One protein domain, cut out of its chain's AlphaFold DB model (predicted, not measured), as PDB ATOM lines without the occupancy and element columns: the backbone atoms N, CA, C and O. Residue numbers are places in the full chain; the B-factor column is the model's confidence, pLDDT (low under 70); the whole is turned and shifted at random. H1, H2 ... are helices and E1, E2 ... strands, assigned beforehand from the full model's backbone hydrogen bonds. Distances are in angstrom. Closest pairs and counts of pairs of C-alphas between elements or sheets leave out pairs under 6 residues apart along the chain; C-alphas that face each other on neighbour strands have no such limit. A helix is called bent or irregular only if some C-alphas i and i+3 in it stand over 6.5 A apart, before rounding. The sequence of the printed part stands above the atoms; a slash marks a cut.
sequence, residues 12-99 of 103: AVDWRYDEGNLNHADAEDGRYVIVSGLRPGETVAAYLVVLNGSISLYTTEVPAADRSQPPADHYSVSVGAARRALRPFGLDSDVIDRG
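AT A GLANCE: This is residues 12 to 99 of the 103 residues of an uncharacterized protein of Vitrella brassicaformis (strain CCMP3155) (UniProt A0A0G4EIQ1). A strongly twisted wall of four strands, E1 to E4, has H2 slantwise over one face and no named helix over the other. The short helices H1 and H3 adjoin H2, and the loop tip at residues 20 to 25 sticks out beyond the E1-E2 hairpin. The 88 printed residues include four strands, then three helices; the sheet's order is E1 - E2 - E3 - E4, antiparallel throughout, and the class is mixed. The whole is only just loose, close to compact, with a radius of gyration of the C-alphas of 15.0 A and spans of 46 by 32 by 26 A.

IN THESE COORDINATES: E1, residues 12 to 17, begins at C-alpha 12 (166.753, 276.561, 168.985). E2, residues 28 to 36, is 25.1 A long; E3 is residues 46 to 51 and E4 residues 54 to 59. H1 is residues 71 to 74. H2, residues 76 to 89, is 20.3 A long and only just irregular: C-alphas 85 and 88 are 6.9 A apart. H3, residues 92 to 96, ends at C-alpha 96 (158.074, 260.375, 165.215).

HOW THE PARTS SIT: The strands form a meander, each the antiparallel neighbour of the one before. N and O pairs within hydrogen-bond range include N 13 and O 32, 2.8 A, in hairpin E1-E2; N 48 and O 33, 2.8 A, in hairpin E2-E3; and N 49 and O 56, 2.9 A, in hairpin E3-E4. H2 makes two layers with the sheet, a helix on one face: it is over E2 and E3 at a height over the sheet of 9.0 A, at 45 degrees to E2 on the local plane. Its closest C-alphas to E2 are those of Val 35 and Ala 81, 5.6 A. H2 and H3 touch, closest at the C-alphas of Leu 86 and Asp 92, 4.8 A. H3 only grazes the sheet, with residues 95 to 96. H1, not on the sheet, only just touches H2, only at the corner, with 3 pairs of C-alphas within 8 A, through residues 79 to 80 of H2 alone; the closest C-alphas are those of Ala 72 and Val 79, 5.6 A. The O i to N i+4 pair of H3 is within hydrogen-bond range, as are 8 of 10 in H2; H1 is too short for one.

THE WHOLE: The C-alphas farthest apart, of Asn 23 and Asp 66, are 46.7 A apart. The printed part has no cut. The link from E4 to H1, 11 residues, is long. Mean pLDDT of the printed part is 89.1, and no printed residue is under 70.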
ATOM      1  N   ALA A  12     166.681 276.490 170.437       92.06
ATOM      2  CA  ALA A  12     166.753 276.561 168.985       92.06
ATOM      3  C   ALA A  12     167.915 277.463 168.548       92.06
ATOM      4  O   ALA A  12     168.066 278.576 169.046       92.06
ATOM      5  N   VAL A  13     168.726 276.981 167.608       90.69
ATOM      6  CA  VAL A  13     169.855 277.713 167.027       90.69
ATOM      7  C   VAL A  13     169.759 277.639 165.510       90.69
ATOM      8  O   VAL A  13     169.871 276.559 164.926       90.69
ATOM      9  N   ASP A  14     169.553 278.793 164.884       92.06
ATOM     10  CA  ASP A  14     169.566 278.941 163.430       92.06
ATOM     11  C   ASP A  14     171.001 279.042 162.914       92.06
ATOM     12  O   ASP A  14     171.857 279.682 163.530       92.06
ATOM     13  N   TRP A  15     171.263 278.417 161.771       88.50
ATOM     14  CA  TRP A  15     172.543 278.499 161.084       88.50
ATOM     15  C   TRP A  15     172.344 278.617 159.577       88.50
ATOM     16  O   TRP A  15     171.337 278.179 159.024       88.50
ATOM     17  N   ARG A  16     173.343 279.208 158.926       88.50
ATOM     18  CA  ARG A  16     173.442 279.312 157.474       88.50
ATOM     19  C   ARG A  16     174.795 278.768 157.053       88.50
ATOM     20  O   ARG A  16     175.816 279.211 157.576       88.50
ATOM     21  N   TYR A  17     174.796 277.796 156.153       85.94
ATOM     22  CA  TYR A  17     176.004 277.295 155.516       85.94
ATOM     23  C   TYR A  17     176.128 277.929 154.140       85.94
ATOM     24  O   TYR A  17     175.274 277.755 153.277       85.94
ATOM     25  N   ASP A  18     177.187 278.700 153.960       86.19
ATOM     26  CA  ASP A  18     177.432 279.513 152.773       86.19
ATOM     27  C   ASP A  18     178.843 279.277 152.200       86.19
ATOM     28  O   ASP A  18     179.363 280.091 151.441       86.19
ATOM     29  N   GLU A  19     179.487 278.178 152.614       84.06
ATOM     30  CA  GLU A  19     180.872 277.816 152.279       84.06
ATOM     31  C   GLU A  19     181.918 278.908 152.601       84.06
ATOM     32  O   GLU A  19     183.024 278.910 152.059       84.06
ATOM     33  N   GLY A  20     181.601 279.845 153.503       83.31
ATOM     34  CA  GLY A  20     182.452 280.997 153.811       83.31
ATOM     35  C   GLY A  20     182.272 282.176 152.849       83.31
ATOM     36  O   GLY A  20     183.039 283.140 152.902       83.31
ATOM     37  N   ASN A  21     181.264 282.125 151.980       84.38
ATOM     38  CA  ASN A  21     180.850 283.211 151.108       84.38
ATOM     39  C   ASN A  21     179.446 283.688 151.493       84.38
ATOM     40  O   ASN A  21     178.452 283.131 151.047       84.38
ATOM     41  N   LEU A  22     179.360 284.819 152.195       75.94
ATOM     42  CA  LEU A  22     178.085 285.436 152.598       75.94
ATOM     43  C   LEU A  22     177.126 285.740 151.426       75.94
ATOM     44  O   LEU A  22     175.938 285.963 151.650       75.94
ATOM     45  N   ASN A  23     177.626 285.759 150.185       80.69
ATOM     46  CA  ASN A  23     176.841 285.953 148.965       80.69
ATOM     47  C   ASN A  23     176.665 284.656 148.154       80.69
ATOM     48  O   ASN A  23     176.377 284.729 146.958       80.69
ATOM     49  N   HIS A  24     176.891 283.481 148.747       78.56
ATOM     50  CA  HIS A  24     176.681 282.207 148.067       78.56
ATOM     51  C   HIS A  24     175.215 282.103 147.632       78.56
ATOM     52  O   HIS A  24     174.304 282.235 148.452       78.56
ATOM     53  N   ALA A  25     174.993 281.908 146.329       79.69
ATOM     54  CA  ALA A  25     173.652 281.904 145.745       79.69
ATOM     55  C   ALA A  25     172.785 280.761 146.300       79.69
ATOM     56  O   ALA A  25     171.588 280.947 146.496       79.69
ATOM     57  N   ASP A  26     173.422 279.636 146.629       82.06
ATOM     58  CA  ASP A  26     172.781 278.419 147.134       82.06
ATOM     59  C   ASP A  26     173.175 278.145 148.594       82.06
ATOM     60  O   ASP A  26     173.632 277.060 148.932       82.06
ATOM     61  N   ALA A  27     173.131 279.162 149.457       83.75
ATOM     62  CA  ALA A  27     173.374 278.940 150.881       83.75
ATOM     63  C   ALA A  27     172.245 278.098 151.502       83.75
ATOM     64  O   ALA A  27     171.065 278.329 151.225       83.75
ATOM     65  N   GLU A  28     172.608 277.157 152.369       87.94
ATOM     66  CA  GLU A  28     171.665 276.286 153.065       87.94
ATOM     67  C   GLU A  28     171.331 276.859 154.441       87.94
ATOM     68  O   GLU A  28     172.220 277.082 155.267       87.94
ATOM     69  N   ASP A  29     170.046 277.082 154.699       89.62
ATOM     70  CA  ASP A  29     169.556 277.474 156.016       89.62
ATOM     71  C   ASP A  29     169.093 276.229 156.780       89.62
ATOM     72  O   ASP A  29     168.337 275.396 156.267       89.62
ATOM     73  N   GLY A  30     169.520 276.115 158.033       90.94
ATOM     74  CA  GLY A  30     169.143 275.017 158.906       90.94
ATOM     75  C   GLY A  30     168.921 275.470 160.340       90.94
ATOM     76  O   GLY A  30     169.252 276.586 160.742       90.94
ATOM     77  N   ARG A  31     168.343 274.573 161.136       93.00
ATOM     78  CA  ARG A  31     168.119 274.796 162.564       93.00
ATOM     79  C   ARG A  31     168.510 273.574 163.371       93.00
ATOM     80  O   ARG A  31     168.076 272.464 163.070       93.00
ATOM     81  N   TYR A  32     169.262 273.801 164.439       92.69
ATOM     82  CA  TYR A  32     169.411 272.846 165.528       92.69
ATOM     83  C   TYR A  32     168.376 273.135 166.612       92.69
ATOM     84  O   TYR A  32     168.186 274.287 166.992       92.69
ATOM     85  N   VAL A  33     167.726 272.100 167.134       93.38
ATOM     86  CA  VAL A  33     166.873 272.199 168.325       93.38
ATOM     87  C   VAL A  33     167.382 271.212 169.357       93.38
ATOM     88  O   VAL A  33     167.164 270.011 169.225       93.38
ATOM     89  N   ILE A  34     168.073 271.698 170.380       94.25
ATOM     90  CA  ILE A  34     168.559 270.858 171.475       94.25
ATOM     91  C   ILE A  34     167.394 270.623 172.434       94.25
ATOM     92  O   ILE A  34     166.832 271.583 172.953       94.25
ATOM     93  N   VAL A  35     167.025 269.360 172.653       94.38
ATOM     94  CA  VAL A  35     165.818 268.969 173.409       94.38
ATOM     95  C   VAL A  35     166.129 268.192 174.696       94.38
ATOM     96  O   VAL A  35     165.241 267.991 175.518       94.38
ATOM     97  N   SER A  36     167.377 267.746 174.879       94.62
ATOM     98  CA  SER A  36     167.865 267.058 176.086       94.62
ATOM     99  C   SER A  36     169.380 267.218 176.224       94.62
ATOM    100  O   SER A  36     170.073 267.395 175.220       94.62
ATOM    101  N   GLY A  37     169.904 267.099 177.446       93.06
ATOM    102  CA  GLY A  37     171.330 267.241 177.762       93.06
ATOM    103  C   GLY A  37     171.735 268.686 178.054       93.06
ATOM    104  O   GLY A  37     172.906 269.038 177.944       93.06
ATOM    105  N   LEU A  38     170.758 269.529 178.390       88.25
ATOM    106  CA  LEU A  38     170.921 270.956 178.664       88.25
ATOM    107  C   LEU A  38     171.074 271.235 180.160       88.25
ATOM    108  O   LEU A  38     171.600 272.279 180.546       88.25
ATOM    109  N   ARG A  39     170.569 270.335 181.011       87.69
ATOM    110  CA  ARG A  39     170.448 270.570 182.453       87.69
ATOM    111  C   ARG A  39     171.431 269.715 183.254       87.69
ATOM    112  O   ARG A  39     171.717 268.578 182.872       87.69
ATOM    113  N   PRO A  40     171.914 270.212 184.411       89.56
ATOM    114  CA  PRO A  40     172.721 269.405 185.317       89.56
ATOM    115  C   PRO A  40     171.996 268.111 185.712       89.56
ATOM    116  O   PRO A  40     170.858 268.148 186.174       89.56
ATOM    117  N   GLY A  41     172.673 266.974 185.543       89.75
ATOM    118  CA  GLY A  41     172.136 265.647 185.861       89.75
ATOM    119  C   GLY A  41     171.478 264.917 184.687       89.75
ATOM    120  O   GLY A  41     171.215 263.722 184.809       89.75
ATOM    121  N   GLU A  42     171.262 265.573 183.544       90.88
ATOM    122  CA  GLU A  42     170.867 264.878 182.316       90.88
ATOM    123  C   GLU A  42     172.066 264.113 181.738       90.88
ATOM    124  O   GLU A  42     173.132 264.678 181.503       90.88
ATOM    125  N   THR A  43     171.897 262.810 181.515       94.38
ATOM    126  CA  THR A  43     172.941 261.923 180.966       94.38
ATOM    127  C   THR A  43     172.754 261.628 179.479       94.38
ATOM    128  O   THR A  43     173.646 261.075 178.837       94.38
ATOM    129  N   VAL A  44     171.596 261.994 178.932       95.88
ATOM    130  CA  VAL A  44     171.230 261.817 177.528       95.88
ATOM    131  C   VAL A  44     171.185 263.182 176.860       95.88
ATOM    132  O   VAL A  44     170.387 264.036 177.247       95.88
ATOM    133  N   ALA A  45     172.006 263.365 175.830       95.94
ATOM    134  CA  ALA A  45     171.917 264.503 174.932       95.94
ATOM    135  C   ALA A  45     171.108 264.115 173.696       95.94
ATOM    136  O   ALA A  45     171.340 263.059 173.106       95.94
ATOM    137  N   ALA A  46     170.174 264.977 173.300       96.31
ATOM    138  CA  ALA A  46     169.394 264.789 172.087       96.31
ATOM    139  C   ALA A  46     169.092 266.129 171.417       96.31
ATOM    140  O   ALA A  46     168.798 267.121 172.092       96.31
ATOM    141  N   TYR A  47     169.143 266.151 170.088       95.50
ATOM    142  CA  TYR A  47     168.816 267.331 169.298       95.50
ATOM    143  C   TYR A  47     168.192 266.968 167.950       95.50
ATOM    144  O   TYR A  47     168.440 265.896 167.394       95.50
ATOM    145  N   LEU A  48     167.379 267.884 167.430       94.50
ATOM    146  CA  LEU A  48     166.804 267.821 166.094       94.50
ATOM    147  C   LEU A  48     167.619 268.684 165.134       94.50
ATOM    148  O   LEU A  48     168.055 269.777 165.498       94.50
ATOM    149  N   VAL A  49     167.769 268.212 163.902       94.00
ATOM    150  CA  VAL A  49     168.254 269.004 162.769       94.00
ATOM    151  C   VAL A  49     167.098 269.194 161.812       94.00
ATOM    152  O   VAL A  49     166.559 268.208 161.315       94.00
ATOM    153  N   VAL A  50     166.727 270.446 161.566       91.50
ATOM    154  CA  VAL A  50     165.747 270.820 160.547       91.50
ATOM    155  C   VAL A  50     166.515 271.394 159.369       91.50
ATOM    156  O   VAL A  50     167.135 272.448 159.495       91.50
ATOM    157  N   LEU A  51     166.507 270.677 158.250       89.88
ATOM    158  CA  LEU A  51     167.239 271.052 157.042       89.88
ATOM    159  C   LEU A  51     166.521 270.493 155.814       89.88
ATOM    160  O   LEU A  51     166.106 269.334 155.819       89.88
ATOM    161  N   ASN A  52     166.381 271.299 154.759       84.81
ATOM    162  CA  ASN A  52     165.868 270.870 153.449       84.81
ATOM    163  C   ASN A  52     164.547 270.067 153.520       84.81
ATOM    164  O   ASN A  52     164.383 269.047 152.856       84.81
ATOM    165  N   GLY A  53     163.606 270.503 154.369       83.00
ATOM    166  CA  GLY A  53     162.302 269.845 154.555       83.00
ATOM    167  C   GLY A  53     162.343 268.525 155.336       83.00
ATOM    168  O   GLY A  53     161.320 267.856 155.460       83.00
ATOM    169  N   SER A  54     163.501 268.153 155.880       86.44
ATOM    170  CA  SER A  54     163.692 266.973 156.721       86.44
ATOM    171  C   SER A  54     163.930 267.353 158.181       86.44
ATOM    172  O   SER A  54     164.440 268.435 158.485       86.44
ATOM    173  N   ILE A  55     163.547 266.446 159.083       91.25
ATOM    174  CA  ILE A  55     163.810 266.547 160.516       91.25
ATOM    175  C   ILE A  55     164.508 265.263 160.955       91.25
ATOM    176  O   ILE A  55     163.930 264.181 160.863       91.25
ATOM    177  N   SER A  56     165.734 265.389 161.451       91.88
ATOM    178  CA  SER A  56     166.545 264.264 161.929       91.88
ATOM    179  C   SER A  56     166.760 264.361 163.435       91.88
ATOM    180  O   SER A  56     167.144 265.422 163.921       91.88
ATOM    181  N   LEU A  57     166.549 263.266 164.172       93.25
ATOM    182  CA  LEU A  57     166.835 263.169 165.608       93.25
ATOM    183  C   LEU A  57     168.188 262.491 165.834       93.25
ATOM    184  O   LEU A  57     168.383 261.338 165.451       93.25
ATOM    185  N   TYR A  58     169.090 263.189 166.514       94.81
ATOM    186  CA  TYR A  58     170.362 262.652 166.984       94.81
ATOM    187  C   TYR A  58     170.316 262.504 168.500       94.81
ATOM    188  O   TYR A  58     169.826 263.395 169.196       94.81
ATOM    189  N   THR A  59     170.826 261.385 169.014       95.94
ATOM    190  CA  THR A  59     170.830 261.112 170.451       95.94
ATOM    191  C   THR A  59     172.038 260.298 170.906       95.94
ATOM    192  O   THR A  59     172.572 259.484 170.152       95.94
ATOM    193  N   THR A  60     172.452 260.519 172.155       96.38
ATOM    194  CA  THR A  60     173.411 259.680 172.888       96.38
ATOM    195  C   THR A  60     172.735 258.610 173.750       96.38
ATOM    196  O   THR A  60     173.424 257.888 174.468       96.38
ATOM    197  N   GLU A  61     171.402 258.525 173.739       95.81
ATOM    198  CA  GLU A  61     170.655 257.500 174.466       95.81
ATOM    199  C   GLU A  61     171.045 256.111 173.967       95.81
ATOM    200  O   GLU A  61     171.044 255.826 172.767       95.81
ATOM    201  N   VAL A  62     171.394 255.236 174.906       94.56
ATOM    202  CA  VAL A  62     171.682 253.839 174.591       94.56
ATOM    203  C   VAL A  62     170.356 253.155 174.238       94.56
ATOM    204  O   VAL A  62     169.421 253.262 175.032       94.56
ATOM    205  N   PRO A  63     170.256 252.447 173.093       92.12
ATOM    206  CA  PRO A  63     169.022 251.772 172.710       92.12
ATOM    207  C   PRO A  63     168.592 250.764 173.780       92.12
ATOM    208  O   PRO A  63     169.369 249.881 174.151       92.12
ATOM    209  N   ALA A  64     167.355 250.880 174.259       89.25
ATOM    210  CA  ALA A  64     166.800 249.990 175.278       89.25
ATOM    211  C   ALA A  64     166.185 248.696 174.706       89.25
ATOM    212  O   ALA A  64     165.884 247.772 175.464       89.25
ATOM    213  N   ALA A  65     166.002 248.615 173.384       87.06
ATOM    214  CA  ALA A  65     165.297 247.533 172.701       87.06
ATOM    215  C   ALA A  65     166.034 247.054 171.434       87.06
ATOM    216  O   ALA A  65     167.004 247.660 170.983       87.06
ATOM    217  N   ASP A  66     165.576 245.937 170.856       85.06
ATOM    218  CA  ASP A  66     166.085 245.422 169.577       85.06
ATOM    219  C   ASP A  66     165.578 246.249 168.386       85.06
ATOM    220  O   ASP A  66     164.457 246.750 168.408       85.06
ATOM    221  N   ARG A  67     166.387 246.378 167.323       79.88
ATOM    222  CA  ARG A  67     166.183 247.274 166.162       79.88
ATOM    223  C   ARG A  67     164.857 247.048 165.427       79.88
ATOM    224  O   ARG A  67     164.417 247.926 164.695       79.88
ATOM    225  N   SER A  68     164.221 245.899 165.628       84.81
ATOM    226  CA  SER A  68     162.878 245.596 165.128       84.81
ATOM    227  C   SER A  68     161.757 246.416 165.792       84.81
ATOM    228  O   SER A  68     160.676 246.525 165.215       84.81
ATOM    229  N   GLN A  69     161.997 246.990 166.976       83.94
ATOM    230  CA  GLN A  69     161.022 247.803 167.708       83.94
ATOM    231  C   GLN A  69     160.975 249.266 167.213       83.94
ATOM    232  O   GLN A  69     161.986 249.781 166.725       83.94
ATOM    233  N   PRO A  70     159.832 249.961 167.354       84.12
ATOM    234  CA  PRO A  70     159.685 251.388 167.060       84.12
ATOM    235  C   PRO A  70     160.697 252.285 167.793       84.12
ATOM    236  O   PRO A  70     160.988 252.032 168.962       84.12
ATOM    237  N   PRO A  71     161.163 253.406 167.203       83.56
ATOM    238  CA  PRO A  71     162.140 254.304 167.836       83.56
ATOM    239  C   PRO A  71     161.763 254.793 169.243       83.56
ATOM    240  O   PRO A  71     162.646 255.024 170.066       83.56
ATOM    241  N   ALA A  72     160.466 254.929 169.537       87.50
ATOM    242  CA  ALA A  72     159.968 255.311 170.860       87.50
ATOM    243  C   ALA A  72     160.297 254.283 171.958       87.50
ATOM    244  O   ALA A  72     160.466 254.673 173.112       87.50
ATOM    245  N   ASP A  73     160.434 253.007 171.595       87.69
ATOM    246  CA  ASP A  73     160.792 251.923 172.515       87.69
ATOM    247  C   ASP A  73     162.313 251.810 172.695       87.69
ATOM    248  O   ASP A  73     162.797 251.365 173.733       87.69
ATOM    249  N   HIS A  74     163.083 252.256 171.695       87.88
ATOM    250  CA  HIS A  74     164.547 252.324 171.751       87.88
ATOM    251  C   HIS A  74     165.058 253.493 172.570       87.88
ATOM    252  O   HIS A  74     165.994 253.337 173.350       87.88
ATOM    253  N   TYR A  75     164.472 254.662 172.326       92.25
ATOM    254  CA  TYR A  75     165.003 255.955 172.734       92.25
ATOM    255  C   TYR A  75     163.922 256.772 173.435       92.25
ATOM    256  O   TYR A  75     163.583 257.886 173.027       92.25
ATOM    257  N   SER A  76     163.306 256.177 174.455       93.12
ATOM    258  CA  SER A  76     162.145 256.744 175.146       93.12
ATOM    259  C   SER A  76     162.389 258.163 175.677       93.12
ATOM    260  O   SER A  76     161.493 259.011 175.599       93.12
ATOM    261  N   VAL A  77     163.604 258.462 176.155       94.06
ATOM    262  CA  VAL A  77     163.957 259.790 176.677       94.06
ATOM    263  C   VAL A  77     164.026 260.797 175.534       94.06
ATOM    264  O   VAL A  77     163.379 261.847 175.581       94.06
ATOM    265  N   SER A  78     164.761 260.457 174.481       95.00
ATOM    266  CA  SER A  78     165.034 261.332 173.338       95.00
ATOM    267  C   SER A  78     163.788 261.571 172.501       95.00
ATOM    268  O   SER A  78     163.483 262.708 172.149       95.00
ATOM    269  N   VAL A  79     163.023 260.513 172.232       94.50
ATOM    270  CA  VAL A  79     161.745 260.591 171.522       94.50
ATOM    271  C   VAL A  79     160.720 261.354 172.354       94.50
ATOM    272  O   VAL A  79     160.000 262.192 171.815       94.50
ATOM    273  N   GLY A  80     160.674 261.137 173.671       93.94
ATOM    274  CA  GLY A  80     159.809 261.904 174.564       93.94
ATOM    275  C   GLY A  80     160.128 263.402 174.542       93.94
ATOM    276  O   GLY A  80     159.214 264.226 174.477       93.94
ATOM    277  N   ALA A  81     161.413 263.763 174.557       93.88
ATOM    278  CA  ALA A  81     161.866 265.147 174.446       93.88
ATOM    279  C   ALA A  81     161.532 265.763 173.079       93.88
ATOM    280  O   ALA A  81     160.923 266.831 173.020       93.88
ATOM    281  N   ALA A  82     161.826 265.051 171.989       93.62
ATOM    282  CA  ALA A  82     161.500 265.487 170.635       93.62
ATOM    283  C   ALA A  82     159.990 265.699 170.446       93.62
ATOM    284  O   ALA A  82     159.577 266.733 169.925       93.62
ATOM    285  N   ARG A  83     159.143 264.783 170.941       93.44
ATOM    286  CA  ARG A  83     157.680 264.951 170.904       93.44
ATOM    287  C   ARG A  83     157.232 266.218 171.621       93.44
ATOM    288  O   ARG A  83     156.381 266.930 171.098       93.44
ATOM    289  N   ARG A  84     157.786 266.519 172.802       92.62
ATOM    290  CA  ARG A  84     157.448 267.753 173.532       92.62
ATOM    291  C   ARG A  84     157.801 269.001 172.725       92.62
ATOM    292  O   ARG A  84     156.984 269.912 172.683       92.62
ATOM    293  N   ALA A  85     158.956 269.009 172.062       91.44
ATOM    294  CA  ALA A  85     159.396 270.130 171.234       91.44
ATOM    295  C   ALA A  85     158.593 270.280 169.926       91.44
ATOM    296  O   ALA A  85     158.380 271.396 169.462       91.44
ATOM    297  N   LEU A  86     158.123 269.178 169.330       90.44
ATOM    298  CA  LEU A  86     157.377 269.181 168.062       90.44
ATOM    299  C   LEU A  86     155.867 269.400 168.230       90.44
ATOM    300  O   LEU A  86     155.213 269.903 167.316       90.44
ATOM    301  N   ARG A  87     155.303 269.052 169.392       91.69
ATOM    302  CA  ARG A  87     153.864 269.155 169.676       91.69
ATOM    303  C   ARG A  87     153.270 270.554 169.433       91.69
ATOM    304  O   ARG A  87     152.181 270.605 168.865       91.69
ATOM    305  N   PRO A  88     153.927 271.680 169.784       90.06
ATOM    306  CA  PRO A  88     153.405 273.019 169.484       90.06
ATOM    307  C   PRO A  88     153.172 273.280 167.990       90.06
ATOM    308  O   PRO A  88     152.400 274.167 167.636       90.06
ATOM    309  N   PHE A  89     153.817 272.503 167.120       86.56
ATOM    310  CA  PHE A  89     153.719 272.607 165.667       86.56
ATOM    311  C   PHE A  89     152.811 271.537 165.048       86.56
ATOM    312  O   PHE A  89     152.655 271.512 163.832       86.56
ATOM    313  N   GLY A  90     152.247 270.628 165.853       89.00
ATOM    314  CA  GLY A  90     151.479 269.480 165.362       89.00
ATOM    315  C   GLY A  90     152.312 268.445 164.596       89.00
ATOM    316  O   GLY A  90     151.745 267.602 163.912       89.00
ATOM    317  N   LEU A  91     153.646 268.499 164.697       88.00
ATOM    318  CA  LEU A  91     154.563 267.640 163.936       88.00
ATOM    319  C   LEU A  91     154.968 266.364 164.683       88.00
ATOM    320  O   LEU A  91     155.704 265.539 164.145       88.00
ATOM    321  N   ASP A  92     154.543 266.193 165.935       88.81
ATOM    322  CA  ASP A  92     155.045 265.124 166.792       88.81
ATOM    323  C   ASP A  92     154.693 263.733 166.263       88.81
ATOM    324  O   ASP A  92     155.556 262.863 166.283       88.81
ATOM    325  N   SER A  93     153.483 263.514 165.745       85.31
ATOM    326  CA  SER A  93     153.129 262.204 165.181       85.31
ATOM    327  C   SER A  93     153.712 261.982 163.784       85.31
ATOM    328  O   SER A  93     154.250 260.913 163.498       85.31
ATOM    329  N   ASP A  94     153.689 262.997 162.922       84.12
ATOM    330  CA  ASP A  94     154.194 262.860 161.554       84.12
ATOM    331  C   ASP A  94     155.705 262.576 161.515       84.12
ATOM    332  O   ASP A  94     156.171 261.706 160.775       84.12
ATOM    333  N   VAL A  95     156.481 263.238 162.374       82.81
ATOM    334  CA  VAL A  95     157.934 263.033 162.441       82.81
ATOM    335  C   VAL A  95     158.289 261.748 163.188       82.81
ATOM    336  O   VAL A  95     159.147 260.998 162.728       82.81
ATOM    337  N   ILE A  96     157.655 261.476 164.334       85.31
ATOM    338  CA  ILE A  96     158.074 260.375 165.215       85.31
ATOM    339  C   ILE A  96     157.438 259.040 164.826       85.31
ATOM    340  O   ILE A  96     158.117 258.017 164.869       85.31
ATOM    341  N   ASP A  97     156.152 259.029 164.469       83.88
ATOM    342  CA  ASP A  97     155.412 257.791 164.194       83.88
ATOM    343  C   ASP A  97     155.465 257.413 162.711       83.88
ATOM    344  O   ASP A  97     155.612 256.239 162.370       83.88
ATOM    345  N   ARG A  98     155.344 258.401 161.816       76.56
ATOM    346  CA  ARG A  98     155.257 258.163 160.364       76.56
ATOM    347  C   ARG A  98     156.592 258.315 159.644       76.56
ATOM    348  O   ARG A  98     156.705 257.879 158.498       76.56
ATOM    349  N   GLY A  99     157.573 258.966 160.273       73.56
ATOM    350  CA  GLY A  99     158.860 259.298 159.657       73.56
ATOM    351  C   GLY A  99     158.740 260.188 158.414       73.56
ATOM    352  O   GLY A  99     159.676 260.258 157.622       73.56
TER     353      GLY A  99